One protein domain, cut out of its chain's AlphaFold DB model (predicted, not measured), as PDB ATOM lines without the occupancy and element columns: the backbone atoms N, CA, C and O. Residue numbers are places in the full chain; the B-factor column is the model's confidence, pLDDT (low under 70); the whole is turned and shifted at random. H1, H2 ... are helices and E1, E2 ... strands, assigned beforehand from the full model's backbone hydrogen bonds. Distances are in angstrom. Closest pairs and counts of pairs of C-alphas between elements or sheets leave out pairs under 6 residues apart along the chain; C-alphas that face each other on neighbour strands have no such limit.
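AT A GLANCE: This is residues 35 to 233 of the 233 residues of the protein "Abhydrolase_3 domain-containing protein" of Coffea canephora (UniProt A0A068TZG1). With little regular structure, a small parallel sheet, E1 E2 E3, is set among long loops, with H4 and H5 over one face. The 199 printed residues hold H1 H2 H3 E1 H4 E2 E3 H5, mixed class, with 71 in named elements. The whole is compact, radius of gyration of the C-alphas 17.5 A, spanning 52 by 37 by 28 A.

HOW THE PARTS SIT: H1, residues 69 to 82, and H3, residues 113 to 118, touch no helix. H2, residues 95 to 103, and H4, residues 140 to 150, only just touch, with 3 pairs of C-alphas within 8 A, the closest Pro 95 and Pro 140, 7.4 A. E1, residues 124 to 128, and E2, residues 158 to 164, are parallel; N 126 and O 160 are 3.0 A apart, within hydrogen-bond range. H4 is over E1 and E2, height 9.8 A, in a strand-helix-strand unit, parallel neighbours with a helix between, its crossover right-handed. E3, residues 207 to 211, is parallel to E2; N 163 and O 209 are 2.8 A apart, within hydrogen-bond range. H5, residues 219 to 232, is over E3 on the same face as H4, giving two layers, sheet and helices. In H1 to H5 every O i to N i+4 pair is within hydrogen-bond range.

IN THESE COORDINATES: H1 is 20.1 A long from C-alpha 69 at (232.322, 141.256, 169.650); H5 is 20.4 A long, to C-alpha 232 at (231.407, 164.418, 199.823).

THE WHOLE: The printed part has no cut. The links H1 to H2, E1 to H4 and E2 to E3 are long. The pLDDT is under 70 for 54 residues, among them 45 to 65 and 173 to 186.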
ATOM      1  N   ALA A  35     224.658 144.441 164.167       81.06
ATOM      2  CA  ALA A  35     223.397 144.329 164.887       81.06
ATOM      3  C   ALA A  35     222.570 143.152 164.331       81.06
ATOM      4  O   ALA A  35     222.168 143.168 163.167       81.06
ATOM      5  N   SER A  36     222.345 142.121 165.143       81.88
ATOM      6  CA  SER A  36     221.563 140.936 164.777       81.88
ATOM      7  C   SER A  36     221.075 140.215 166.028       81.88
ATOM      8  O   SER A  36     221.652 140.406 167.097       81.88
ATOM      9  N   VAL A  37     220.000 139.432 165.901       83.75
ATOM     10  CA  VAL A  37     219.509 138.622 167.019       83.75
ATOM     11  C   VAL A  37     220.599 137.636 167.415       83.75
ATOM     12  O   VAL A  37     221.051 136.839 166.590       83.75
ATOM     13  N   ASP A  38     221.005 137.697 168.675       81.19
ATOM     14  CA  ASP A  38     222.021 136.825 169.229       81.19
ATOM     15  C   ASP A  38     221.488 135.381 169.275       81.19
ATOM     16  O   ASP A  38     220.465 135.118 169.915       81.19
ATOM     17  N   PRO A  39     222.135 134.431 168.582       82.31
ATOM     18  CA  PRO A  39     221.623 133.070 168.459       82.31
ATOM     19  C   PRO A  39     221.735 132.257 169.755       82.31
ATOM     20  O   PRO A  39     221.024 131.264 169.897       82.31
ATOM     21  N   GLU A  40     222.610 132.642 170.687       83.19
ATOM     22  CA  GLU A  40     222.818 131.933 171.953       83.19
ATOM     23  C   GLU A  40     221.852 132.427 173.032       83.19
ATOM     24  O   GLU A  40     221.292 131.640 173.796       83.19
ATOM     25  N   THR A  41     221.631 133.738 173.078       80.75
ATOM     26  CA  THR A  41     220.867 134.403 174.140       80.75
ATOM     27  C   THR A  41     219.447 134.797 173.718       80.75
ATOM     28  O   THR A  41     218.582 134.995 174.578       80.75
ATOM     29  N   GLY A  42     219.181 134.888 172.410       79.50
ATOM     30  CA  GLY A  42     217.913 135.338 171.829       79.50
ATOM     31  C   GLY A  42     217.666 136.846 171.950       79.50
ATOM     32  O   GLY A  42     216.524 137.285 171.793       79.50
ATOM     33  N   VAL A  43     218.697 137.627 172.282       77.75
ATOM     34  CA  VAL A  43     218.622 139.088 172.430       77.75
ATOM     35  C   VAL A  43     218.624 139.749 171.054       77.75
ATOM     36  O   VAL A  43     219.515 139.509 170.247       77.75
ATOM     37  N   ASP A  44     217.622 140.578 170.773       78.38
ATOM     38  CA  ASP A  44     217.557 141.401 169.564       78.38
ATOM     39  C   ASP A  44     218.486 142.627 169.679       78.38
ATOM     40  O   ASP A  44     218.705 143.118 170.786       78.38
ATOM     41  N   PRO A  45     219.007 143.186 168.571       65.06
ATOM     42  CA  PRO A  45     219.836 144.393 168.545       65.06
ATOM     43  C   PRO A  45     219.267 145.638 169.233       65.06
ATOM     44  O   PRO A  45     220.032 146.553 169.527       65.06
ATOM     45  N   THR A  46     217.965 145.689 169.514       64.88
ATOM     46  CA  THR A  46     217.364 146.727 170.371       64.88
ATOM     47  C   THR A  46     217.613 146.512 171.875       64.88
ATOM     48  O   THR A  46     217.216 147.337 172.692       64.88
ATOM     49  N   GLY A  47     218.274 145.416 172.261       55.88
ATOM     50  CA  GLY A  47     218.449 144.984 173.649       55.88
ATOM     51  C   GLY A  47     217.215 144.283 174.225       55.88
ATOM     52  O   GLY A  47     217.108 144.140 175.437       55.88
ATOM     53  N   TYR A  48     216.265 143.869 173.381       47.06
ATOM     54  CA  TYR A  48     215.024 143.215 173.794       47.06
ATOM     55  C   TYR A  48     215.119 141.689 173.654       47.06
ATOM     56  O   TYR A  48     215.488 141.175 172.600       47.06
ATOM     57  N   LYS A  49     214.731 140.941 174.694       44.34
ATOM     58  CA  LYS A  49     214.562 139.482 174.615       44.34
ATOM     59  C   LYS A  49     213.101 139.159 174.314       44.34
ATOM     60  O   LYS A  49     212.219 139.449 175.121       44.34
ATOM     61  N   ALA A  50     212.838 138.512 173.180       37.16
ATOM     62  CA  ALA A  50     211.497 138.100 172.765       37.16
ATOM     63  C   ALA A  50     210.978 136.887 173.569       37.16
ATOM     64  O   ALA A  50     210.727 135.818 173.021       37.16
ATOM     65  N   SER A  51     210.802 137.022 174.886       34.88
ATOM     66  CA  SER A  51     209.952 136.104 175.648       34.88
ATOM     67  C   SER A  51     209.317 136.795 176.858       34.88
ATOM     68  O   SER A  51     210.019 137.267 177.746       34.88
ATOM     69  N   SER A  52     207.980 136.763 176.887       32.72
ATOM     70  CA  SER A  52     207.051 137.131 177.971       32.72
ATOM     71  C   SER A  52     206.970 138.606 178.403       32.72
ATOM     72  O   SER A  52     207.769 139.099 179.186       32.72
ATOM     73  N   SER A  53     205.899 139.253 177.930       33.31
ATOM     74  CA  SER A  53     205.036 140.226 178.625       33.31
ATOM     75  C   SER A  53     205.463 140.657 180.040       33.31
ATOM     76  O   SER A  53     205.101 140.012 181.024       33.31
ATOM     77  N   GLY A  54     206.143 141.799 180.132       32.16
ATOM     78  CA  GLY A  54     206.426 142.521 181.371       32.16
ATOM     79  C   GLY A  54     207.041 143.888 181.065       32.16
ATOM     80  O   GLY A  54     207.765 144.026 180.086       32.16
ATOM     81  N   LEU A  55     206.712 144.908 181.863       29.30
ATOM     82  CA  LEU A  55     207.412 146.196 181.865       29.30
ATOM     83  C   LEU A  55     208.781 145.952 182.525       29.30
ATOM     84  O   LEU A  55     208.819 145.486 183.666       29.30
ATOM     85  N   PHE A  56     209.884 146.182 181.813       32.09
ATOM     86  CA  PHE A  56     211.223 145.829 182.294       32.09
ATOM     87  C   PHE A  56     211.921 147.052 182.915       32.09
ATOM     88  O   PHE A  56     212.010 148.089 182.256       32.09
ATOM     89  N   PRO A  57     212.441 146.969 184.155       31.22
ATOM     90  CA  PRO A  57     213.302 148.016 184.695       31.22
ATOM     91  C   PRO A  57     214.598 148.084 183.872       31.22
ATOM     92  O   PRO A  57     215.214 147.060 183.581       31.22
ATOM     93  N   TRP A  58     214.995 149.287 183.462       40.12
ATOM     94  CA  TRP A  58     216.193 149.495 182.646       40.12
ATOM     95  C   TRP A  58     217.476 149.192 183.430       40.12
ATOM     96  O   TRP A  58     217.473 149.232 184.654       40.12
ATOM     97  N   TRP A  59     218.581 148.920 182.723       38.50
ATOM     98  CA  TRP A  59     219.949 148.926 183.252       38.50
ATOM     99  C   TRP A  59     220.882 149.383 182.123       38.50
ATOM    100  O   TRP A  59     221.151 148.640 181.183       38.50
ATOM    101  N   GLY A  60     221.349 150.629 182.151       37.84
ATOM    102  CA  GLY A  60     222.243 151.137 181.117       37.84
ATOM    103  C   GLY A  60     223.671 150.696 181.379       37.84
ATOM    104  O   GLY A  60     224.288 151.105 182.357       37.84
ATOM    105  N   LEU A  61     224.221 149.879 180.489       41.00
ATOM    106  CA  LEU A  61     225.657 149.654 180.395       41.00
ATOM    107  C   LEU A  61     226.169 150.403 179.158       41.00
ATOM    108  O   LEU A  61     225.585 150.374 178.081       41.00
ATOM    109  N   LEU A  62     227.259 151.114 179.359       46.09
ATOM    110  CA  LEU A  62     227.855 152.140 178.539       46.09
ATOM    111  C   LEU A  62     229.276 151.680 178.229       46.09
ATOM    112  O   LEU A  62     230.144 151.651 179.105       46.09
ATOM    113  N   VAL A  63     229.490 151.257 176.984       41.72
ATOM    114  CA  VAL A  63     230.667 150.475 176.599       41.72
ATOM    115  C   VAL A  63     231.425 151.141 175.457       41.72
ATOM    116  O   VAL A  63     230.817 151.628 174.518       41.72
ATOM    117  N   GLU A  64     232.759 151.144 175.526       50.59
ATOM    118  CA  GLU A  64     233.652 151.895 174.625       50.59
ATOM    119  C   GLU A  64     233.411 151.655 173.128       50.59
ATOM    120  O   GLU A  64     233.504 152.595 172.339       50.59
ATOM    121  N   TYR A  65     233.063 150.424 172.744       63.16
ATOM    122  CA  TYR A  65     232.775 150.041 171.364       63.16
ATOM    123  C   TYR A  65     231.522 149.174 171.331       63.16
ATOM    124  O   TYR A  65     231.596 147.966 171.554       63.16
ATOM    125  N   ALA A  66     230.378 149.781 171.010       70.56
ATOM    126  CA  ALA A  66     229.091 149.083 170.932       70.56
ATOM    127  C   ALA A  66     229.105 147.870 169.983       70.56
ATOM    128  O   ALA A  66     228.368 146.909 170.187       70.56
ATOM    129  N   PHE A  67     229.981 147.906 168.976       75.38
ATOM    130  CA  PHE A  67     230.133 146.858 167.971       75.38
ATOM    131  C   PHE A  67     231.288 145.892 168.255       75.38
ATOM    132  O   PHE A  67     231.533 145.013 167.442       75.38
ATOM    133  N   SER A  68     232.022 146.022 169.363       74.88
ATOM    134  CA  SER A  68     233.073 145.052 169.696       74.88
ATOM    135  C   SER A  68     232.444 143.693 170.027       74.88
ATOM    136  O   SER A  68     231.567 143.650 170.894       74.88
ATOM    137  N   PRO A  69     232.892 142.581 169.412       79.38
ATOM    138  CA  PRO A  69     232.322 141.256 169.650       79.38
ATOM    139  C   PRO A  69     232.294 140.860 171.130       79.38
ATOM    140  O   PRO A  69     231.274 140.383 171.621       79.38
ATOM    141  N   THR A  70     233.382 141.114 171.865       75.81
ATOM    142  CA  THR A  70     233.487 140.775 173.294       75.81
ATOM    143  C   THR A  70     232.469 141.545 174.130       75.81
ATOM    144  O   THR A  70     231.810 140.976 174.996       75.81
ATOM    145  N   TYR A  71     232.321 142.840 173.852       75.19
ATOM    146  CA  TYR A  71     231.403 143.699 174.589       75.19
ATOM    147  C   TYR A  71     229.943 143.427 174.231       75.19
ATOM    148  O   TYR A  71     229.093 143.410 175.117       75.19
ATOM    149  N   HIS A  72     229.662 143.173 172.955       79.62
ATOM    150  CA  HIS A  72     228.335 142.812 172.478       79.62
ATOM    151  C   HIS A  72     227.856 141.495 173.108       79.62
ATOM    152  O   HIS A  72     226.772 141.452 173.682       79.62
ATOM    153  N   ALA A  73     228.695 140.455 173.109       83.12
ATOM    154  CA  ALA A  73     228.365 139.170 173.729       83.12
ATOM    155  C   ALA A  73     228.168 139.282 175.254       83.12
ATOM    156  O   ALA A  73     227.229 138.706 175.812       83.12
ATOM    157  N   HIS A  74     229.021 140.055 175.937       80.69
ATOM    158  CA  HIS A  74     228.873 140.302 177.372       80.69
ATOM    159  C   HIS A  74     227.542 141.001 177.690       80.69
ATOM    160  O   HIS A  74     226.801 140.549 178.561       80.69
ATOM    161  N   LEU A  75     227.204 142.057 176.943       81.12
ATOM    162  CA  LEU A  75     225.934 142.772 177.071       81.12
ATOM    163  C   LEU A  75     224.728 141.860 176.848       81.12
ATOM    164  O   LEU A  75     223.809 141.876 177.661       81.12
ATOM    165  N   ASN A  76     224.745 141.038 175.797       84.56
ATOM    166  CA  ASN A  76     223.651 140.113 175.502       84.56
ATOM    167  C   ASN A  76     223.460 139.087 176.624       84.56
ATOM    168  O   ASN A  76     222.328 138.784 176.992       84.56
ATOM    169  N   THR A  77     224.554 138.610 177.226       85.50
ATOM    170  CA  THR A  77     224.493 137.727 178.402       85.50
ATOM    171  C   THR A  77     223.791 138.422 179.567       85.50
ATOM    172  O   THR A  77     222.843 137.876 180.126       85.50
ATOM    173  N   VAL A  78     224.184 139.663 179.884       82.06
ATOM    174  CA  VAL A  78     223.546 140.456 180.947       82.06
ATOM    175  C   VAL A  78     222.059 140.665 180.646       82.06
ATOM    176  O   VAL A  78     221.214 140.309 181.462       82.06
ATOM    177  N   VAL A  79     221.711 141.161 179.454       84.44
ATOM    178  CA  VAL A  79     220.313 141.351 179.021       84.44
ATOM    179  C   VAL A  79     219.502 140.068 179.189       84.44
ATOM    180  O   VAL A  79     218.382 140.099 179.703       84.44
ATOM    181  N   ALA A  80     220.068 138.931 178.791       83.75
ATOM    182  CA  ALA A  80     219.383 137.652 178.825       83.75
ATOM    183  C   ALA A  80     219.192 137.074 180.228       83.75
ATOM    184  O   ALA A  80     218.213 136.345 180.424       83.75
ATOM    185  N   GLU A  81     220.102 137.371 181.158       85.88
ATOM    186  CA  GLU A  81     220.062 136.915 182.550       85.88
ATOM    187  C   GLU A  81     219.126 137.756 183.417       85.88
ATOM    188  O   GLU A  81     218.330 137.198 184.175       85.88
ATOM    189  N   ILE A  82     219.208 139.086 183.318       81.19
ATOM    190  CA  ILE A  82     218.492 139.991 184.232       81.19
ATOM    191  C   ILE A  82     217.254 140.651 183.616       81.19
ATOM    192  O   ILE A  82     216.476 141.256 184.349       81.19
ATOM    193  N   GLY A  83     217.028 140.499 182.306       77.81
ATOM    194  CA  GLY A  83     215.818 140.981 181.635       77.81
ATOM    195  C   GLY A  83     215.732 142.505 181.608       77.81
ATOM    196  O   GLY A  83     214.764 143.080 182.093       77.81
ATOM    197  N   VAL A  84     216.762 143.154 181.072       78.81
ATOM    198  CA  VAL A  84     216.880 144.618 181.016       78.81
ATOM    199  C   VAL A  84     217.060 145.076 179.579       78.81
ATOM    200  O   VAL A  84     217.567 144.332 178.750       78.81
ATOM    201  N   ILE A  85     216.706 146.323 179.296       83.00
ATOM    202  CA  ILE A  85     217.079 146.974 178.042       83.00
ATOM    203  C   ILE A  85     218.442 147.639 178.229       83.00
ATOM    204  O   ILE A  85     218.642 148.368 179.199       83.00
ATOM    205  N   THR A  86     219.357 147.439 177.282       82.00
ATOM    206  CA  THR A  86     220.681 148.081 177.283       82.00
ATOM    207  C   THR A  86     220.861 148.989 176.075       82.00
ATOM    208  O   THR A  86     220.543 148.600 174.956       82.00
ATOM    209  N   VAL A  87     221.453 150.168 176.286       82.62
ATOM    210  CA  VAL A  87     221.843 151.096 175.215       82.62
ATOM    211  C   VAL A  87     223.358 151.271 175.248       82.62
ATOM    212  O   VAL A  87     223.884 151.991 176.094       82.62
ATOM    213  N   SER A  88     224.057 150.613 174.325       79.25
ATOM    214  CA  SER A  88     225.514 150.712 174.218       79.25
ATOM    215  C   SER A  88     225.913 151.903 173.342       79.25
ATOM    216  O   SER A  88     225.550 151.968 172.168       79.25
ATOM    217  N   ILE A  89     226.643 152.867 173.911       74.50
ATOM    218  CA  ILE A  89     227.023 154.116 173.234       74.50
ATOM    219  C   ILE A  89     228.410 153.980 172.609       74.50
ATOM    220  O   ILE A  89     229.379 153.707 173.304       74.50
ATOM    221  N   ASN A  90     228.541 154.259 171.311       71.69
ATOM    222  CA  ASN A  90     229.853 154.334 170.672       71.69
ATOM    223  C   ASN A  90     230.542 155.680 170.978       71.69
ATOM    224  O   ASN A  90     230.270 156.704 170.346       71.69
ATOM    225  N   TYR A  91     231.444 155.672 171.957       59.97
ATOM    226  CA  TYR A  91     232.014 156.870 172.579       59.97
ATOM    227  C   TYR A  91     232.893 157.740 171.683       59.97
ATOM    228  O   TYR A  91     233.057 158.924 171.975       59.97
ATOM    229  N   GLN A  92     233.448 157.193 170.601       56.75
ATOM    230  CA  GLN A  92     234.366 157.939 169.734       56.75
ATOM    231  C   GLN A  92     233.709 159.120 169.001       56.75
ATOM    232  O   GLN A  92     234.425 159.967 168.474       56.75
ATOM    233  N   LEU A  93     232.372 159.171 168.941       50.88
ATOM    234  CA  LEU A  93     231.653 160.131 168.104       50.88
ATOM    235  C   LEU A  93     231.110 161.335 168.885       50.88
ATOM    236  O   LEU A  93     231.351 162.454 168.451       50.88
ATOM    237  N   ALA A  94     230.421 161.126 170.014       55.06
ATOM    238  CA  ALA A  94     229.979 162.183 170.935       55.06
ATOM    239  C   ALA A  94     229.199 161.577 172.126       55.06
ATOM    240  O   ALA A  94     228.006 161.274 171.989       55.06
ATOM    241  N   PRO A  95     229.814 161.391 173.311       63.00
ATOM    242  CA  PRO A  95     229.095 160.868 174.477       63.00
ATOM    243  C   PRO A  95     227.959 161.780 174.944       63.00
ATOM    244  O   PRO A  95     226.903 161.299 175.349       63.00
ATOM    245  N   GLU A  96     228.167 163.094 174.869       65.19
ATOM    246  CA  GLU A  96     227.206 164.090 175.348       65.19
ATOM    247  C   GLU A  96     225.926 164.112 174.514       65.19
ATOM    248  O   GLU A  96     224.825 164.126 175.065       65.19
ATOM    249  N   ASP A  97     226.070 164.065 173.189       73.81
ATOM    250  CA  ASP A  97     224.935 164.081 172.268       73.81
ATOM    251  C   ASP A  97     224.115 162.798 172.392       73.81
ATOM    252  O   ASP A  97     222.886 162.839 172.389       73.81
ATOM    253  N   SER A  98     224.793 161.665 172.594       76.62
ATOM    254  CA  SER A  98     224.143 160.368 172.796       76.62
ATOM    255  C   SER A  98     223.313 160.354 174.082       76.62
ATOM    256  O   SER A  98     222.167 159.910 174.081       76.62
ATOM    257  N   PHE A  99     223.854 160.896 175.176       78.69
ATOM    258  CA  PHE A  99     223.133 160.995 176.442       78.69
ATOM    259  C   PHE A  99     221.913 161.923 176.353       78.69
ATOM    260  O   PHE A  99     220.818 161.529 176.749       78.69
ATOM    261  N   LYS A 100     222.069 163.124 175.781       81.12
ATOM    262  CA  LYS A 100     220.949 164.059 175.579       81.12
ATOM    263  C   LYS A 100     219.873 163.468 174.674       81.12
ATOM    264  O   LYS A 100     218.685 163.658 174.929       81.12
ATOM    265  N   TRP A 101     220.275 162.721 173.647       84.50
ATOM    266  CA  TRP A 101     219.349 161.994 172.788       84.50
ATOM    267  C   TRP A 101     218.554 160.951 173.582       84.50
ATOM    268  O   TRP A 101     217.327 160.968 173.510       84.50
ATOM    269  N   ILE A 102     219.197 160.124 174.416       85.31
ATOM    270  CA  ILE A 102     218.495 159.169 175.295       85.31
ATOM    271  C   ILE A 102     217.533 159.914 176.228       85.31
ATOM    272  O   ILE A 102     216.344 159.604 176.252       85.31
ATOM    273  N   ALA A 103     218.017 160.939 176.933       84.62
ATOM    274  CA  ALA A 103     217.212 161.714 177.871       84.62
ATOM    275  C   ALA A 103     216.001 162.384 177.199       84.62
ATOM    276  O   ALA A 103     214.952 162.498 177.818       84.62
ATOM    277  N   SER A 104     216.080 162.755 175.914       87.12
ATOM    278  CA  SER A 104     214.945 163.348 175.187       87.12
ATOM    279  C   SER A 104     213.715 162.430 175.071       87.12
ATOM    280  O   SER A 104     212.601 162.909 174.843       87.12
ATOM    281  N   HIS A 105     213.892 161.121 175.269       88.38
ATOM    282  CA  HIS A 105     212.811 160.137 175.258       88.38
ATOM    283  C   HIS A 105     212.060 160.054 176.594       88.38
ATOM    284  O   HIS A 105     210.948 159.526 176.601       88.38
ATOM    285  N   SER A 106     212.600 160.614 177.687       87.75
ATOM    286  CA  SER A 106     212.033 160.508 179.043       87.75
ATOM    287  C   SER A 106     210.588 160.992 179.142       87.75
ATOM    288  O   SER A 106     209.768 160.428 179.855       87.75
ATOM    289  N   ASN A 107     210.243 162.008 178.352       85.00
ATOM    290  CA  ASN A 107     208.913 162.610 178.324       85.00
ATOM    291  C   ASN A 107     207.958 161.940 177.315       85.00
ATOM    292  O   ASN A 107     206.937 162.527 176.953       85.00
ATOM    293  N   GLY A 108     208.311 160.764 176.782       82.62
ATOM    294  CA  GLY A 108     207.512 160.014 175.802       82.62
ATOM    295  C   GLY A 108     207.413 160.661 174.414       82.62
ATOM    296  O   GLY A 108     206.626 160.216 173.580       82.62
ATOM    297  N   LYS A 109     208.192 161.722 174.161       82.12
ATOM    298  CA  LYS A 109     208.213 162.499 172.904       82.12
ATOM    299  C   LYS A 109     209.416 162.189 172.010       82.12
ATOM    300  O   LYS A 109     209.610 162.867 171.003       82.12
ATOM    301  N   GLY A 110     210.240 161.220 172.400       84.81
ATOM    302  CA  GLY A 110     211.426 160.851 171.641       84.81
ATOM    303  C   GLY A 110     211.087 160.159 170.311       84.81
ATOM    304  O   GLY A 110     209.980 159.635 170.154       84.81
ATOM    305  N   PRO A 111     212.018 160.170 169.342       85.19
ATOM    306  CA  PRO A 111     211.815 159.588 168.013       85.19
ATOM    307  C   PRO A 111     211.616 158.063 168.015       85.19
ATOM    308  O   PRO A 111     210.981 157.537 167.102       85.19
ATOM    309  N   GLU A 112     212.125 157.353 169.023       85.38
ATOM    310  CA  GLU A 112     212.081 155.892 169.084       85.38
ATOM    311  C   GLU A 112     210.866 155.374 169.869       85.38
ATOM    312  O   GLU A 112     210.757 155.549 171.085       85.38
ATOM    313  N   ALA A 113     209.955 154.676 169.183       84.94
ATOM    314  CA  ALA A 113     208.732 154.142 169.792       84.94
ATOM    315  C   ALA A 113     209.007 153.116 170.905       84.94
ATOM    316  O   ALA A 113     208.306 153.099 171.913       84.94
ATOM    317  N   TRP A 114     210.049 152.299 170.763       80.81
ATOM    318  CA  TRP A 114     210.373 151.258 171.738       80.81
ATOM    319  C   TRP A 114     210.899 151.829 173.066       80.81
ATOM    320  O   TRP A 114     210.671 151.223 174.109       80.81
ATOM    321  N   PHE A 115     211.513 153.021 173.068       83.69
ATOM    322  CA  PHE A 115     211.836 153.715 174.320       83.69
ATOM    323  C   PHE A 115     210.564 154.089 175.082       83.69
ATOM    324  O   PHE A 115     210.466 153.846 176.277       83.69
ATOM    325  N   ARG A 116     209.557 154.628 174.388       82.50
ATOM    326  CA  ARG A 116     208.260 154.945 175.003       82.50
ATOM    327  C   ARG A 116     207.556 153.693 175.532       82.50
ATOM    328  O   ARG A 116     206.930 153.752 176.584       82.50
ATOM    329  N   ASP A 117     207.618 152.595 174.783       82.94
ATOM    330  CA  ASP A 117     206.798 151.413 175.058       82.94
ATOM    331  C   ASP A 117     207.426 150.481 176.110       82.94
ATOM    332  O   ASP A 117     206.697 149.748 176.781       82.94
ATOM    333  N   TYR A 118     208.755 150.509 176.272       82.00
ATOM    334  CA  TYR A 118     209.466 149.534 177.102       82.00
ATOM    335  C   TYR A 118     210.461 150.115 178.115       82.00
ATOM    336  O   TYR A 118     210.907 149.360 178.977       82.00
ATOM    337  N   VAL A 119     210.836 151.400 178.040       83.50
ATOM    338  CA  VAL A 119     211.874 151.970 178.921       83.50
ATOM    339  C   VAL A 119     211.261 152.700 180.110       83.50
ATOM    340  O   VAL A 119     210.498 153.652 179.962       83.50
ATOM    341  N   ASP A 120     211.664 152.272 181.304       86.12
ATOM    342  CA  ASP A 120     211.383 152.950 182.565       86.12
ATOM    343  C   ASP A 120     212.471 153.997 182.870       86.12
ATOM    344  O   ASP A 120     213.567 153.670 183.337       86.12
ATOM    345  N   PHE A 121     212.165 155.269 182.602       87.38
ATOM    346  CA  PHE A 121     213.069 156.390 182.880       87.38
ATOM    347  C   PHE A 121     213.113 156.810 184.357       87.38
ATOM    348  O   PHE A 121     214.005 157.577 184.736       87.38
ATOM    349  N   ASP A 122     212.235 156.271 185.209       87.00
ATOM    350  CA  ASP A 122     212.318 156.466 186.658       87.00
ATOM    351  C   ASP A 122     213.412 155.595 187.286       87.00
ATOM    352  O   ASP A 122     213.797 155.816 188.440       87.00
ATOM    353  N   ARG A 123     213.941 154.610 186.550       88.06
ATOM    354  CA  ARG A 123     214.956 153.687 187.051       88.06
ATOM    355  C   ARG A 123     216.094 153.491 186.058       88.06
ATOM    356  O   ARG A 123     216.239 152.448 185.426       88.06
ATOM    357  N   VAL A 124     216.940 154.514 185.975       88.19
ATOM    358  CA  VAL A 124     218.087 154.556 185.068       88.19
ATOM    359  C   VAL A 124     219.368 154.054 185.768       88.19
ATOM    360  O   VAL A 124     219.613 154.384 186.920       88.19
ATOM    361  N   PHE A 125     220.235 153.296 185.097       86.44
ATOM    362  CA  PHE A 125     221.557 152.887 185.581       86.44
ATOM    363  C   PHE A 125     222.643 153.203 184.562       86.44
ATOM    364  O   PHE A 125     222.412 153.036 183.376       86.44
ATOM    365  N   PHE A 126     223.843 153.578 184.987       86.25
ATOM    366  CA  PHE A 126     225.003 153.621 184.090       86.25
ATOM    367  C   PHE A 126     226.020 152.572 184.508       86.25
ATOM    368  O   PHE A 126     226.295 152.448 185.690       86.25
ATOM    369  N   GLY A 127     226.645 151.849 183.587       79.69
ATOM    370  CA  GLY A 127     227.677 150.887 183.955       79.69
ATOM    371  C   GLY A 127     228.773 150.753 182.916       79.69
ATOM    372  O   GLY A 127     228.486 150.815 181.732       79.69
ATOM    373  N   ARG A 128     230.033 150.619 183.331       74.56
ATOM    374  CA  ARG A 128     231.179 150.465 182.419       74.56
ATOM    375  C   ARG A 128     231.877 149.164 182.737       74.56
ATOM    376  O   ARG A 128     232.189 148.929 183.905       74.56
ATOM    377  N   ASP A 129     232.172 148.394 181.699       67.31
ATOM    378  CA  ASP A 129     233.162 147.328 181.769       67.31
ATOM    379  C   ASP A 129     234.496 147.816 181.187       67.31
ATOM    380  O   ASP A 129     234.527 148.492 180.157       67.31
ATOM    381  N   ASN A 130     235.593 147.499 181.871       62.16
ATOM    382  CA  ASN A 130     236.943 147.899 181.502       62.16
ATOM    383  C   ASN A 130     237.711 146.672 181.007       62.16
ATOM    384  O   ASN A 130     238.475 146.064 181.760       62.16
ATOM    385  N   VAL A 131     237.552 146.322 179.730       49.69
ATOM    386  CA  VAL A 131     238.402 145.321 179.074       49.69
ATOM    387  C   VAL A 131     239.403 146.016 178.145       49.69
ATOM    388  O   VAL A 131     239.097 146.401 177.021       49.69
ATOM    389  N   GLY A 132     240.651 146.107 178.610       44.47
ATOM    390  CA  GLY A 132     241.817 145.908 177.740       44.47
ATOM    391  C   GLY A 132     242.441 147.100 177.008       44.47
ATOM    392  O   GLY A 132     243.422 146.871 176.301       44.47
ATOM    393  N   VAL A 133     241.986 148.346 177.176       42.75
ATOM    394  CA  VAL A 133     242.677 149.506 176.574       42.75
ATOM    395  C   VAL A 133     242.930 150.626 177.589       42.75
ATOM    396  O   VAL A 133     241.983 151.165 178.158       42.75
ATOM    397  N   PRO A 134     244.199 151.028 177.818       43.44
ATOM    398  CA  PRO A 134     244.526 152.240 178.550       43.44
ATOM    399  C   PRO A 134     244.215 153.440 177.650       43.44
ATOM    400  O   PRO A 134     245.102 153.997 177.009       43.44
ATOM    401  N   HIS A 135     242.944 153.823 177.559       46.06
ATOM    402  CA  HIS A 135     242.582 155.095 176.952       46.06
ATOM    403  C   HIS A 135     242.524 156.174 178.047       46.06
ATOM    404  O   HIS A 135     241.853 155.967 179.061       46.06
ATOM    405  N   PRO A 136     243.181 157.338 177.873       45.97
ATOM    406  CA  PRO A 136     243.171 158.456 178.825       45.97
ATOM    407  C   PRO A 136     241.820 159.196 178.871       45.97
ATOM    408  O   PRO A 136     241.768 160.393 179.101       45.97
ATOM    409  N   ILE A 137     240.704 158.511 178.630       48.50
ATOM    410  CA  ILE A 137     239.376 159.045 178.927       48.50
ATOM    411  C   ILE A 137     238.948 158.298 180.179       48.50
ATOM    412  O   ILE A 137     238.368 157.213 180.087       48.50
ATOM    413  N   ALA A 138     239.309 158.810 181.358       48.47
ATOM    414  CA  ALA A 138     238.815 158.190 182.572       48.47
ATOM    415  C   ALA A 138     237.298 158.414 182.638       48.47
ATOM    416  O   ALA A 138     236.773 159.509 182.803       48.47
ATOM    417  N   THR A 139     236.607 157.301 182.426       62.41
ATOM    418  CA  THR A 139     235.241 156.980 182.819       62.41
ATOM    419  C   THR A 139     234.180 158.031 182.443       62.41
ATOM    420  O   THR A 139     233.675 158.749 183.306       62.41
ATOM    421  N   PRO A 140     233.713 158.045 181.177       65.19
ATOM    422  CA  PRO A 140     232.562 158.847 180.743       65.19
ATOM    423  C   PRO A 140     231.330 158.716 181.653       65.19
ATOM    424  O   PRO A 140     230.516 159.626 181.735       65.19
ATOM    425  N   ILE A 141     231.201 157.593 182.364       73.62
ATOM    426  CA  ILE A 141     230.066 157.296 183.238       73.62
ATOM    427  C   ILE A 141     229.948 158.222 184.436       73.62
ATOM    428  O   ILE A 141     228.856 158.733 184.669       73.62
ATOM    429  N   TYR A 142     231.023 158.448 185.198       79.06
ATOM    430  CA  TYR A 142     230.904 159.338 186.357       79.06
ATOM    431  C   TYR A 142     230.657 160.776 185.880       79.06
ATOM    432  O   TYR A 142     229.858 161.480 186.482       79.06
ATOM    433  N   ASN A 143     231.255 161.180 184.751       78.69
ATOM    434  CA  ASN A 143     231.012 162.482 184.129       78.69
ATOM    435  C   ASN A 143     229.551 162.661 183.703       78.69
ATOM    436  O   ASN A 143     228.945 163.694 183.977       78.69
ATOM    437  N   MET A 144     228.952 161.654 183.068       81.94
ATOM    438  CA  MET A 144     227.528 161.691 182.726       81.94
ATOM    439  C   MET A 144     226.644 161.683 183.973       81.94
ATOM    440  O   MET A 144     225.652 162.401 184.019       81.94
ATOM    441  N   ALA A 145     227.011 160.927 185.006       86.94
ATOM    442  CA  ALA A 145     226.282 160.927 186.269       86.94
ATOM    443  C   ALA A 145     226.368 162.277 186.991       86.94
ATOM    444  O   ALA A 145     225.364 162.754 187.509       86.94
ATOM    445  N   LEU A 146     227.530 162.936 186.982       87.75
ATOM    446  CA  LEU A 146     227.671 164.308 187.469       87.75
ATOM    447  C   LEU A 146     226.759 165.236 186.683       87.75
ATOM    448  O   LEU A 146     226.019 166.002 187.282       87.75
ATOM    449  N   ARG A 147     226.733 165.119 185.352       84.69
ATOM    450  CA  ARG A 147     225.820 165.916 184.530       84.69
ATOM    451  C   ARG A 147     224.363 165.702 184.883       84.69
ATOM    452  O   ARG A 147     223.668 166.692 184.960       84.69
ATOM    453  N   VAL A 148     223.911 164.486 185.182       88.25
ATOM    454  CA  VAL A 148     222.534 164.271 185.671       88.25
ATOM    455  C   VAL A 148     222.243 165.080 186.946       88.25
ATOM    456  O   VAL A 148     221.133 165.562 187.126       88.25
ATOM    457  N   GLY A 149     223.218 165.252 187.843       89.62
ATOM    458  CA  GLY A 149     223.031 166.054 189.061       89.62
ATOM    459  C   GLY A 149     223.310 167.555 188.888       89.62
ATOM    460  O   GLY A 149     222.900 168.380 189.716       89.62
ATOM    461  N   LEU A 150     224.001 167.940 187.812       88.69
ATOM    462  CA  LEU A 150     224.271 169.333 187.446       88.69
ATOM    463  C   LEU A 150     223.172 169.924 186.552       88.69
ATOM    464  O   LEU A 150     222.740 171.054 186.781       88.69
ATOM    465  N   GLU A 151     222.742 169.160 185.555       85.19
ATOM    466  CA  GLU A 151     221.698 169.438 184.575       85.19
ATOM    467  C   GLU A 151     220.422 168.728 185.046       85.19
ATOM    468  O   GLU A 151     220.347 167.504 185.045       85.19
ATOM    469  N   ILE A 152     219.408 169.483 185.477       69.06
ATOM    470  CA  ILE A 152     218.110 168.892 185.832       69.06
ATOM    471  C   ILE A 152     217.472 168.362 184.545       69.06
ATOM    472  O   ILE A 152     217.142 169.141 183.649       69.06
ATOM    473  N   LEU A 153     217.309 167.043 184.455       78.00
ATOM    474  CA  LEU A 153     216.653 166.379 183.334       78.00
ATOM    475  C   LEU A 153     215.282 165.877 183.774       78.00
ATOM    476  O   LEU A 153     215.158 164.826 184.404       78.00
ATOM    477  N   ASP A 154     214.247 166.644 183.437       79.56
ATOM    478  CA  ASP A 154     212.871 166.295 183.779       79.56
ATOM    479  C   ASP A 154     212.492 164.910 183.226       79.56
ATOM    480  O   ASP A 154     212.680 164.603 182.041       79.56
ATOM    481  N   GLY A 155     211.958 164.069 184.113       83.19
ATOM    482  CA  GLY A 155     211.536 162.704 183.800       83.19
ATOM    483  C   GLY A 155     212.674 161.688 183.677       83.19
ATOM    484  O   GLY A 155     212.411 160.565 183.274       83.19
ATOM    485  N   PHE A 156     213.925 162.048 183.988       86.75
ATOM    486  CA  PHE A 156     215.074 161.145 183.905       86.75
ATOM    487  C   PHE A 156     215.714 160.948 185.286       86.75
ATOM    488  O   PHE A 156     216.377 161.848 185.801       86.75
ATOM    489  N   ASN A 157     215.550 159.768 185.889       88.56
ATOM    490  CA  ASN A 157     216.073 159.481 187.228       88.56
ATOM    491  C   ASN A 157     217.143 158.379 187.217       88.56
ATOM    492  O   ASN A 157     216.831 157.186 187.184       88.56
ATOM    493  N   LEU A 158     218.409 158.786 187.343       90.31
ATOM    494  CA  LEU A 158     219.548 157.883 187.508       90.31
ATOM    495  C   LEU A 158     219.559 157.275 188.926       90.31
ATOM    496  O   LEU A 158     219.869 157.932 189.914       90.31
ATOM    497  N   ASP A 159     219.235 155.988 189.042       91.00
ATOM    498  CA  ASP A 159     219.251 155.236 190.297       91.00
ATOM    499  C   ASP A 159     220.679 154.913 190.743       91.00
ATOM    500  O   ASP A 159     221.060 155.240 191.868       91.00
ATOM    501  N   SER A 160     221.503 154.316 189.873       90.00
ATOM    502  CA  SER A 160     222.876 153.983 190.258       90.00
ATOM    503  C   SER A 160     223.881 153.949 189.117       90.00
ATOM    504  O   SER A 160     223.535 153.754 187.954       90.00
ATOM    505  N   ILE A 161     225.159 154.066 189.473       88.94
ATOM    506  CA  ILE A 161     226.265 153.792 188.556       88.94
ATOM    507  C   ILE A 161     227.068 152.556 188.972       88.94
ATOM    508  O   ILE A 161     227.216 152.270 190.160       88.94
ATOM    509  N   PHE A 162     227.598 151.838 187.988       87.00
ATOM    510  CA  PHE A 162     228.440 150.658 188.129       87.00
ATOM    511  C   PHE A 162     229.799 150.889 187.465       87.00
ATOM    512  O   PHE A 162     229.902 151.152 186.266       87.00
ATOM    513  N   LEU A 163     230.862 150.779 188.249       85.50
ATOM    514  CA  LEU A 163     232.231 150.991 187.804       85.50
ATOM    515  C   LEU A 163     233.023 149.697 187.989       85.50
ATOM    516  O   LEU A 163     233.404 149.361 189.110       85.50
ATOM    517  N   HIS A 164     233.291 148.979 186.897       82.88
ATOM    518  CA  HIS A 164     234.166 147.810 186.913       82.88
ATOM    519  C   HIS A 164     235.628 148.236 186.715       82.88
ATOM    520  O   HIS A 164     235.981 148.756 185.662       82.88
ATOM    521  N   CYS A 165     236.474 148.047 187.731       83.50
ATOM    522  CA  CYS A 165     237.916 148.335 187.742       83.50
ATOM    523  C   CYS A 165     238.282 149.732 187.189       83.50
ATOM    524  O   CYS A 165     239.006 149.821 186.194       83.50
ATOM    525  N   PRO A 166     237.734 150.835 187.748       81.00
ATOM    526  CA  PRO A 166     237.785 152.163 187.132       81.00
ATOM    527  C   PRO A 166     239.209 152.684 186.902       81.00
ATOM    528  O   PRO A 166     240.061 152.654 187.788       81.00
ATOM    529  N   TYR A 167     239.428 153.247 185.712       76.00
ATOM    530  CA  TYR A 167     240.739 153.708 185.249       76.00
ATOM    531  C   TYR A 167     241.019 155.162 185.658       76.00
ATOM    532  O   TYR A 167     241.118 156.048 184.816       76.00
ATOM    533  N   PHE A 168     241.082 155.426 186.964       80.88
ATOM    534  CA  PHE A 168     241.351 156.767 187.496       80.88
ATOM    535  C   PHE A 168     242.849 157.022 187.696       80.88
ATOM    536  O   PHE A 168     243.630 156.119 187.999       80.88
ATOM    537  N   PHE A 169     243.252 158.283 187.579       77.44
ATOM    538  CA  PHE A 169     244.625 158.749 187.746       77.44
ATOM    539  C   PHE A 169     244.728 159.808 188.844       77.44
ATOM    540  O   PHE A 169     243.778 160.052 189.575       77.44
ATOM    541  N   GLY A 170     245.923 160.361 189.039       74.94
ATOM    542  CA  GLY A 170     246.171 161.431 190.001       74.94
ATOM    543  C   GLY A 170     247.644 161.542 190.362       74.94
ATOM    544  O   GLY A 170     248.390 160.561 190.283       74.94
ATOM    545  N   LYS A 171     248.080 162.726 190.798       75.56
ATOM    546  CA  LYS A 171     249.469 162.931 191.247       75.56
ATOM    547  C   LYS A 171     249.790 162.213 192.547       75.56
ATOM    548  O   LYS A 171     250.957 161.907 192.776       75.56
ATOM    549  N   LEU A 172     248.783 161.933 193.384       70.38
ATOM    550  CA  LEU A 172     248.982 161.178 194.620       70.38
ATOM    551  C   LEU A 172     249.612 159.822 194.263       70.38
ATOM    552  O   LEU A 172     248.967 159.043 193.553       70.38
ATOM    553  N   PRO A 173     250.857 159.546 194.686       63.75
ATOM    554  CA  PRO A 173     251.527 158.315 194.328       63.75
ATOM    555  C   PRO A 173     250.830 157.157 195.028       63.75
ATOM    556  O   PRO A 173     250.658 157.144 196.245       63.75
ATOM    557  N   ILE A 174     250.445 156.170 194.235       65.81
ATOM    558  CA  ILE A 174     249.961 154.889 194.729       65.81
ATOM    559  C   ILE A 174     251.116 153.904 194.621       65.81
ATOM    560  O   ILE A 174     251.956 154.030 193.729       65.81
ATOM    561  N   ARG A 175     251.154 152.932 195.537       53.59
ATOM    562  CA  ARG A 175     252.264 152.012 195.834       53.59
ATOM    563  C   ARG A 175     252.973 151.393 194.613       53.59
ATOM    564  O   ARG A 175     254.131 151.008 194.736       53.59
ATOM    565  N   HIS A 176     252.312 151.323 193.455       50.16
ATOM    566  CA  HIS A 176     252.819 150.694 192.231       50.16
ATOM    567  C   HIS A 176     252.845 151.589 190.977       50.16
ATOM    568  O   HIS A 176     253.267 151.121 189.924       50.16
ATOM    569  N   LEU A 177     252.448 152.866 191.055       48.94
ATOM    570  CA  LEU A 177     252.257 153.703 189.865       48.94
ATOM    571  C   LEU A 177     252.958 155.069 189.971       48.94
ATOM    572  O   LEU A 177     252.333 156.112 190.140       48.94
ATOM    573  N   ALA A 178     254.282 155.066 189.797       45.69
ATOM    574  CA  ALA A 178     255.052 156.269 189.443       45.69
ATOM    575  C   ALA A 178     254.938 156.626 187.938       45.69
ATOM    576  O   ALA A 178     255.531 157.599 187.475       45.69
ATOM    577  N   LEU A 179     254.183 155.829 187.168       43.62
ATOM    578  CA  LEU A 179     254.108 155.868 185.701       43.62
ATOM    579  C   LEU A 179     253.208 156.966 185.119       43.62
ATOM    580  O   LEU A 179     253.260 157.208 183.918       43.62
ATOM    581  N   CYS A 180     252.421 157.664 185.938       47.16
ATOM    582  CA  CYS A 180     251.483 158.680 185.444       47.16
ATOM    583  C   CYS A 180     252.053 160.100 185.425       47.16
ATOM    584  O   CYS A 180     251.311 161.062 185.303       47.16
ATOM    585  N   SER A 181     253.374 160.263 185.480       43.94
ATOM    586  CA  SER A 181     254.027 161.539 185.165       43.94
ATOM    587  C   SER A 181     254.277 161.681 183.657       43.94
ATOM    588  O   SER A 181     255.354 162.082 183.218       43.94
ATOM    589  N   SER A 182     253.301 161.329 182.815       45.34
ATOM    590  CA  SER A 182     253.453 161.602 181.386       45.34
ATOM    591  C   SER A 182     253.322 163.112 181.176       45.34
ATOM    592  O   SER A 182     252.332 163.711 181.583       45.34
ATOM    593  N   LYS A 183     254.290 163.741 180.501       47.03
ATOM    594  CA  LYS A 183     254.210 165.138 180.025       47.03
ATOM    595  C   LYS A 183     253.078 165.373 178.997       47.03
ATOM    596  O   LYS A 183     253.081 166.396 178.323       47.03
ATOM    597  N   ILE A 184     252.175 164.404 178.829       48.28
ATOM    598  CA  ILE A 184     251.151 164.334 177.786       48.28
ATOM    599  C   ILE A 184     249.783 164.773 178.335       48.28
ATOM    600  O   ILE A 184     249.020 165.383 177.596       48.28
ATOM    601  N   TYR A 185     249.492 164.537 179.624       54.62
ATOM    602  CA  TYR A 185     248.214 164.899 180.250       54.62
ATOM    603  C   TYR A 185     248.404 165.466 181.661       54.62
ATOM    604  O   TYR A 185     249.246 164.984 182.425       54.62
ATOM    605  N   GLU A 186     247.594 166.461 182.031       69.50
ATOM    606  CA  GLU A 186     247.484 166.912 183.418       69.50
ATOM    607  C   GLU A 186     246.718 165.858 184.222       69.50
ATOM    608  O   GLU A 186     245.502 165.772 184.174       69.50
ATOM    609  N   VAL A 187     247.430 165.004 184.955       72.69
ATOM    610  CA  VAL A 187     246.815 163.837 185.619       72.69
ATOM    611  C   VAL A 187     245.923 164.154 186.819       72.69
ATOM    612  O   VAL A 187     245.314 163.236 187.353       72.69
ATOM    613  N   ASP A 188     245.859 165.418 187.240       81.31
ATOM    614  CA  ASP A 188     244.871 165.906 188.212       81.31
ATOM    615  C   ASP A 188     243.684 166.609 187.538       81.31
ATOM    616  O   ASP A 188     242.837 167.155 188.239       81.31
ATOM    617  N   ASP A 189     243.608 166.598 186.204       80.56
ATOM    618  CA  ASP A 189     242.389 166.978 185.495       80.56
ATOM    619  C   ASP A 189     241.224 166.153 186.073       80.56
ATOM    620  O   ASP A 189     241.356 164.923 186.153       80.56
ATOM    621  N   PRO A 190     240.108 166.779 186.495       84.00
ATOM    622  CA  PRO A 190     238.950 166.072 187.025       84.00
ATOM    623  C   PRO A 190     238.488 164.919 186.135       84.00
ATOM    624  O   PRO A 190     238.103 163.891 186.681       84.00
ATOM    625  N   LEU A 191     238.622 165.041 184.802       75.31
ATOM    626  CA  LEU A 191     238.313 164.000 183.810       75.31
ATOM    627  C   LEU A 191     239.131 162.724 183.974       75.31
ATOM    628  O   LEU A 191     238.708 161.673 183.511       75.31
ATOM    629  N   LEU A 192     240.318 162.819 184.569       75.88
ATOM    630  CA  LEU A 192     241.223 161.704 184.834       75.88
ATOM    631  C   LEU A 192     241.220 161.316 186.309       75.88
ATOM    632  O   LEU A 192     241.363 160.138 186.645       75.88
ATOM    633  N   ASN A 193     241.079 162.307 187.181       83.81
ATOM    634  CA  ASN A 193     241.159 162.185 188.619       83.81
ATOM    635  C   ASN A 193     239.880 162.743 189.264       83.81
ATOM    636  O   ASN A 193     239.852 163.904 189.677       83.81
ATOM    637  N   PRO A 194     238.825 161.925 189.412       86.88
ATOM    638  CA  PRO A 194     237.526 162.396 189.887       86.88
ATOM    639  C   PRO A 194     237.550 162.895 191.337       86.88
ATOM    640  O   PRO A 194     236.616 163.565 191.762       86.88
ATOM    641  N   ILE A 195     238.607 162.618 192.112       88.94
ATOM    642  CA  ILE A 195     238.754 163.181 193.465       88.94
ATOM    643  C   ILE A 195     239.051 164.690 193.431       88.94
ATOM    644  O   ILE A 195     238.948 165.354 194.457       88.94
ATOM    645  N   MET A 196     239.452 165.216 192.268       89.88
ATOM    646  CA  MET A 196     239.682 166.643 192.034       89.88
ATOM    647  C   MET A 196     238.418 167.358 191.548       89.88
ATOM    648  O   MET A 196     238.453 168.571 191.364       89.88
ATOM    649  N   GLU A 197     237.310 166.638 191.334       90.38
ATOM    650  CA  GLU A 197     236.046 167.237 190.912       90.38
ATOM    651  C   GLU A 197     235.399 168.016 192.072       90.38
ATOM    652  O   GLU A 197     234.980 167.409 193.063       90.38
ATOM    653  N   PRO A 198     235.255 169.352 191.967       90.81
ATOM    654  CA  PRO A 198     234.661 170.158 193.033       90.81
ATOM    655  C   PRO A 198     233.179 169.851 193.287       90.81
ATOM    656  O   PRO A 198     232.692 170.094 194.388       90.81
ATOM    657  N   ASN A 199     232.453 169.322 192.298       91.62
ATOM    658  CA  ASN A 199     231.038 168.978 192.412       91.62
ATOM    659  C   ASN A 199     230.804 167.484 192.656       91.62
ATOM    660  O   ASN A 199     229.735 166.984 192.314       91.62
ATOM    661  N   LEU A 200     231.769 166.760 193.229       91.19
ATOM    662  CA  LEU A 200     231.643 165.316 193.438       91.19
ATOM    663  C   LEU A 200     230.378 164.939 194.237       91.19
ATOM    664  O   LEU A 200     229.723 163.953 193.913       91.19
ATOM    665  N   SER A 201     229.981 165.784 195.193       91.94
ATOM    666  CA  SER A 201     228.750 165.645 195.991       91.94
ATOM    667  C   SER A 201     227.454 165.813 195.192       91.94
ATOM    668  O   SER A 201     226.377 165.443 195.650       91.94
ATOM    669  N   ARG A 202     227.535 166.378 193.984       92.81
ATOM    670  CA  ARG A 202     226.407 166.576 193.065       92.81
ATOM    671  C   ARG A 202     226.269 165.434 192.066       92.81
ATOM    672  O   ARG A 202     225.677 165.625 191.007       92.81
ATOM    673  N   LEU A 203     226.830 164.262 192.353       91.75
ATOM    674  CA  LEU A 203     226.633 163.084 191.521       91.75
ATOM    675  C   LEU A 203     225.130 162.768 191.441       91.75
ATOM    676  O   LEU A 203     224.478 162.548 192.454       91.75
ATOM    677  N   GLY A 204     224.565 162.751 190.234       91.19
ATOM    678  CA  GLY A 204     223.121 162.641 190.013       91.19
ATOM    679  C   GLY A 204     222.523 161.255 190.252       91.19
ATOM    680  O   GLY A 204     221.400 161.017 189.825       91.19
ATOM    681  N   CYS A 205     223.265 160.332 190.870       91.06
ATOM    682  CA  CYS A 205     222.809 158.975 191.155       91.06
ATOM    683  C   CYS A 205     222.647 158.729 192.654       91.06
ATOM    684  O   CYS A 205     223.387 159.280 193.463       91.06
ATOM    685  N   LYS A 206     221.743 157.821 193.026       90.94
ATOM    686  CA  LYS A 206     221.488 157.467 194.433       90.94
ATOM    687  C   LYS A 206     222.521 156.496 194.998       90.94
ATOM    688  O   LYS A 206     222.690 156.424 196.210       90.94
ATOM    689  N   LYS A 207     223.137 155.673 194.144       93.00
ATOM    690  CA  LYS A 207     224.084 154.625 194.554       93.00
ATOM    691  C   LYS A 207     225.250 154.517 193.578       93.00
ATOM    692  O   LYS A 207     225.084 154.659 192.368       93.00
ATOM    693  N   VAL A 208     226.411 154.155 194.107       92.38
ATOM    694  CA  VAL A 208     227.620 153.867 193.329       92.38
ATOM    695  C   VAL A 208     228.105 152.470 193.705       92.38
ATOM    696  O   VAL A 208     228.384 152.202 194.872       92.38
ATOM    697  N   LEU A 209     228.215 151.572 192.727       91.50
ATOM    698  CA  LEU A 209     228.841 150.261 192.889       91.50
ATOM    699  C   LEU A 209     230.206 150.271 192.204       91.50
ATOM    700  O   LEU A 209     230.299 150.476 190.996       91.50
ATOM    701  N   ILE A 210     231.264 150.031 192.977       90.62
ATOM    702  CA  ILE A 210     232.645 150.006 192.491       90.62
ATOM    703  C   ILE A 210     233.182 148.591 192.686       90.62
ATOM    704  O   ILE A 210     233.328 148.131 193.818       90.62
ATOM    705  N   TYR A 211     233.483 147.906 191.588       89.50
ATOM    706  CA  TYR A 211     234.187 146.631 191.616       89.50
ATOM    707  C   TYR A 211     235.662 146.867 191.332       89.50
ATOM    708  O   TYR A 211     236.007 147.595 190.405       89.50
ATOM    709  N   VAL A 212     236.540 146.244 192.111       88.81
ATOM    710  CA  VAL A 212     237.978 146.404 191.933       88.81
ATOM    711  C   VAL A 212     238.669 145.058 192.069       88.81
ATOM    712  O   VAL A 212     238.584 144.411 193.114       88.81
ATOM    713  N   ALA A 213     239.362 144.630 191.013       88.00
ATOM    714  CA  ALA A 213     240.081 143.366 191.022       88.00
ATOM    715  C   ALA A 213     241.333 143.446 191.910       88.00
ATOM    716  O   ALA A 213     242.064 144.433 191.914       88.00
ATOM    717  N   GLU A 214     241.622 142.371 192.647       87.62
ATOM    718  CA  GLU A 214     242.730 142.330 193.613       87.62
ATOM    719  C   GLU A 214     244.091 142.680 192.988       87.62
ATOM    720  O   GLU A 214     244.908 143.356 193.626       87.62
ATOM    721  N   LYS A 215     244.297 142.221 191.745       85.12
ATOM    722  CA  LYS A 215     245.528 142.355 190.954       85.12
ATOM    723  C   LYS A 215     245.533 143.567 190.016       85.12
ATOM    724  O   LYS A 215     246.479 143.717 189.249       85.12
ATOM    725  N   ASP A 216     244.496 144.400 190.049       79.12
ATOM    726  CA  ASP A 216     244.476 145.642 189.283       79.12
ATOM    727  C   ASP A 216     245.491 146.635 189.871       79.12
ATOM    728  O   ASP A 216     245.474 146.947 191.065       79.12
ATOM    729  N   ILE A 217     246.382 147.147 189.022       77.12
ATOM    730  CA  ILE A 217     247.396 148.141 189.393       77.12
ATOM    731  C   ILE A 217     246.774 149.483 189.803       77.12
ATOM    732  O   ILE A 217     247.413 150.261 190.513       77.12
ATOM    733  N   LEU A 218     245.540 149.756 189.369       79.06
ATOM    734  CA  LEU A 218     244.759 150.938 189.721       79.06
ATOM    735  C   LEU A 218     243.787 150.682 190.869       79.06
ATOM    736  O   LEU A 218     242.997 151.568 191.191       79.06
ATOM    737  N   LYS A 219     243.858 149.523 191.538       85.81
ATOM    738  CA  LYS A 219     242.889 149.160 192.574       85.81
ATOM    739  C   LYS A 219     242.688 150.258 193.612       85.81
ATOM    740  O   LYS A 219     241.562 150.653 193.906       85.81
ATOM    741  N   ASP A 220     243.788 150.782 194.137       87.75
ATOM    742  CA  ASP A 220     243.748 151.793 195.190       87.75
ATOM    743  C   ASP A 220     243.115 153.110 194.696       87.75
ATOM    744  O   ASP A 220     242.574 153.857 195.502       87.75
ATOM    745  N   ARG A 221     243.086 153.392 193.382       86.56
ATOM    746  CA  ARG A 221     242.348 154.542 192.823       86.56
ATOM    747  C   ARG A 221     240.841 154.370 192.944       86.56
ATOM    748  O   ARG A 221     240.152 155.331 193.271       86.56
ATOM    749  N   GLY A 222     240.337 153.161 192.698       88.38
ATOM    750  CA  GLY A 222     238.927 152.835 192.916       88.38
ATOM    751  C   GLY A 222     238.529 153.020 194.383       88.38
ATOM    752  O   GLY A 222     237.494 153.619 194.667       88.38
ATOM    753  N   TRP A 223     239.392 152.595 195.313       91.19
ATOM    754  CA  TRP A 223     239.196 152.816 196.752       91.19
ATOM    755  C   TRP A 223     239.253 154.295 197.143       91.19
ATOM    756  O   TRP A 223     238.384 154.762 197.870       91.19
ATOM    757  N   LEU A 224     240.219 155.057 196.624       91.00
ATOM    758  CA  LEU A 224     240.304 156.499 196.880       91.00
ATOM    759  C   LEU A 224     239.059 157.243 196.387       91.00
ATOM    760  O   LEU A 224     238.572 158.134 197.074       91.00
ATOM    761  N   TYR A 225     238.523 156.864 195.226       91.25
ATOM    762  CA  TYR A 225     237.279 157.434 194.718       91.25
ATOM    763  C   TYR A 225     236.083 157.109 195.623       91.25
ATOM    764  O   TYR A 225     235.312 158.009 195.947       91.25
ATOM    765  N   LYS A 226     235.967 155.859 196.097       93.38
ATOM    766  CA  LYS A 226     234.962 155.464 197.099       93.38
ATOM    767  C   LYS A 226     235.040 156.354 198.342       93.38
ATOM    768  O   LYS A 226     234.032 156.913 198.757       93.38
ATOM    769  N   GLU A 227     236.230 156.500 198.921       94.12
ATOM    770  CA  GLU A 227     236.420 157.321 200.120       94.12
ATOM    771  C   GLU A 227     236.121 158.802 199.877       94.12
ATOM    772  O   GLU A 227     235.637 159.486 200.776       94.12
ATOM    773  N   ALA A 228     236.445 159.321 198.689       93.12
ATOM    774  CA  ALA A 228     236.147 160.699 198.320       93.12
ATOM    775  C   ALA A 228     234.633 160.933 198.208       93.12
ATOM    776  O   ALA A 228     234.151 161.940 198.719       93.12
ATOM    777  N   LEU A 229     233.893 159.987 197.617       93.12
ATOM    778  CA  LEU A 229     232.429 160.030 197.555       93.12
ATOM    779  C   LEU A 229     231.805 160.033 198.953       93.12
ATOM    780  O   LEU A 229     231.031 160.931 199.261       93.12
ATOM    781  N   GLU A 230     232.212 159.103 199.822       94.06
ATOM    782  CA  GLU A 230     231.705 159.005 201.204       94.06
ATOM    783  C   GLU A 230     231.974 160.273 202.033       94.06
ATOM    784  O   GLU A 230     231.239 160.570 202.967       94.06
ATOM    785  N   LYS A 231     233.034 161.028 201.713       94.25
ATOM    786  CA  LYS A 231     233.363 162.307 202.369       94.25
ATOM    787  C   LYS A 231     232.657 163.511 201.745       94.25
ATOM    788  O   LYS A 231     232.729 164.596 202.318       94.25
ATOM    789  N   SER A 232     232.086 163.348 200.555       89.12
ATOM    790  CA  SER A 232     231.407 164.418 199.823       89.12
ATOM    791  C   SER A 232     229.912 164.513 200.140       89.12
ATOM    792  O   SER A 232     229.310 165.535 199.815       89.12
ATOM    793  N   GLU A 233     229.341 163.472 200.759       73.19
ATOM    794  CA  GLU A 233     227.951 163.428 201.247       73.19
ATOM    795  C   GLU A 233     227.690 164.349 202.452       73.19
ATOM    796  O   GLU A 233     228.594 164.521 203.307       73.19
TER     797      GLU A 233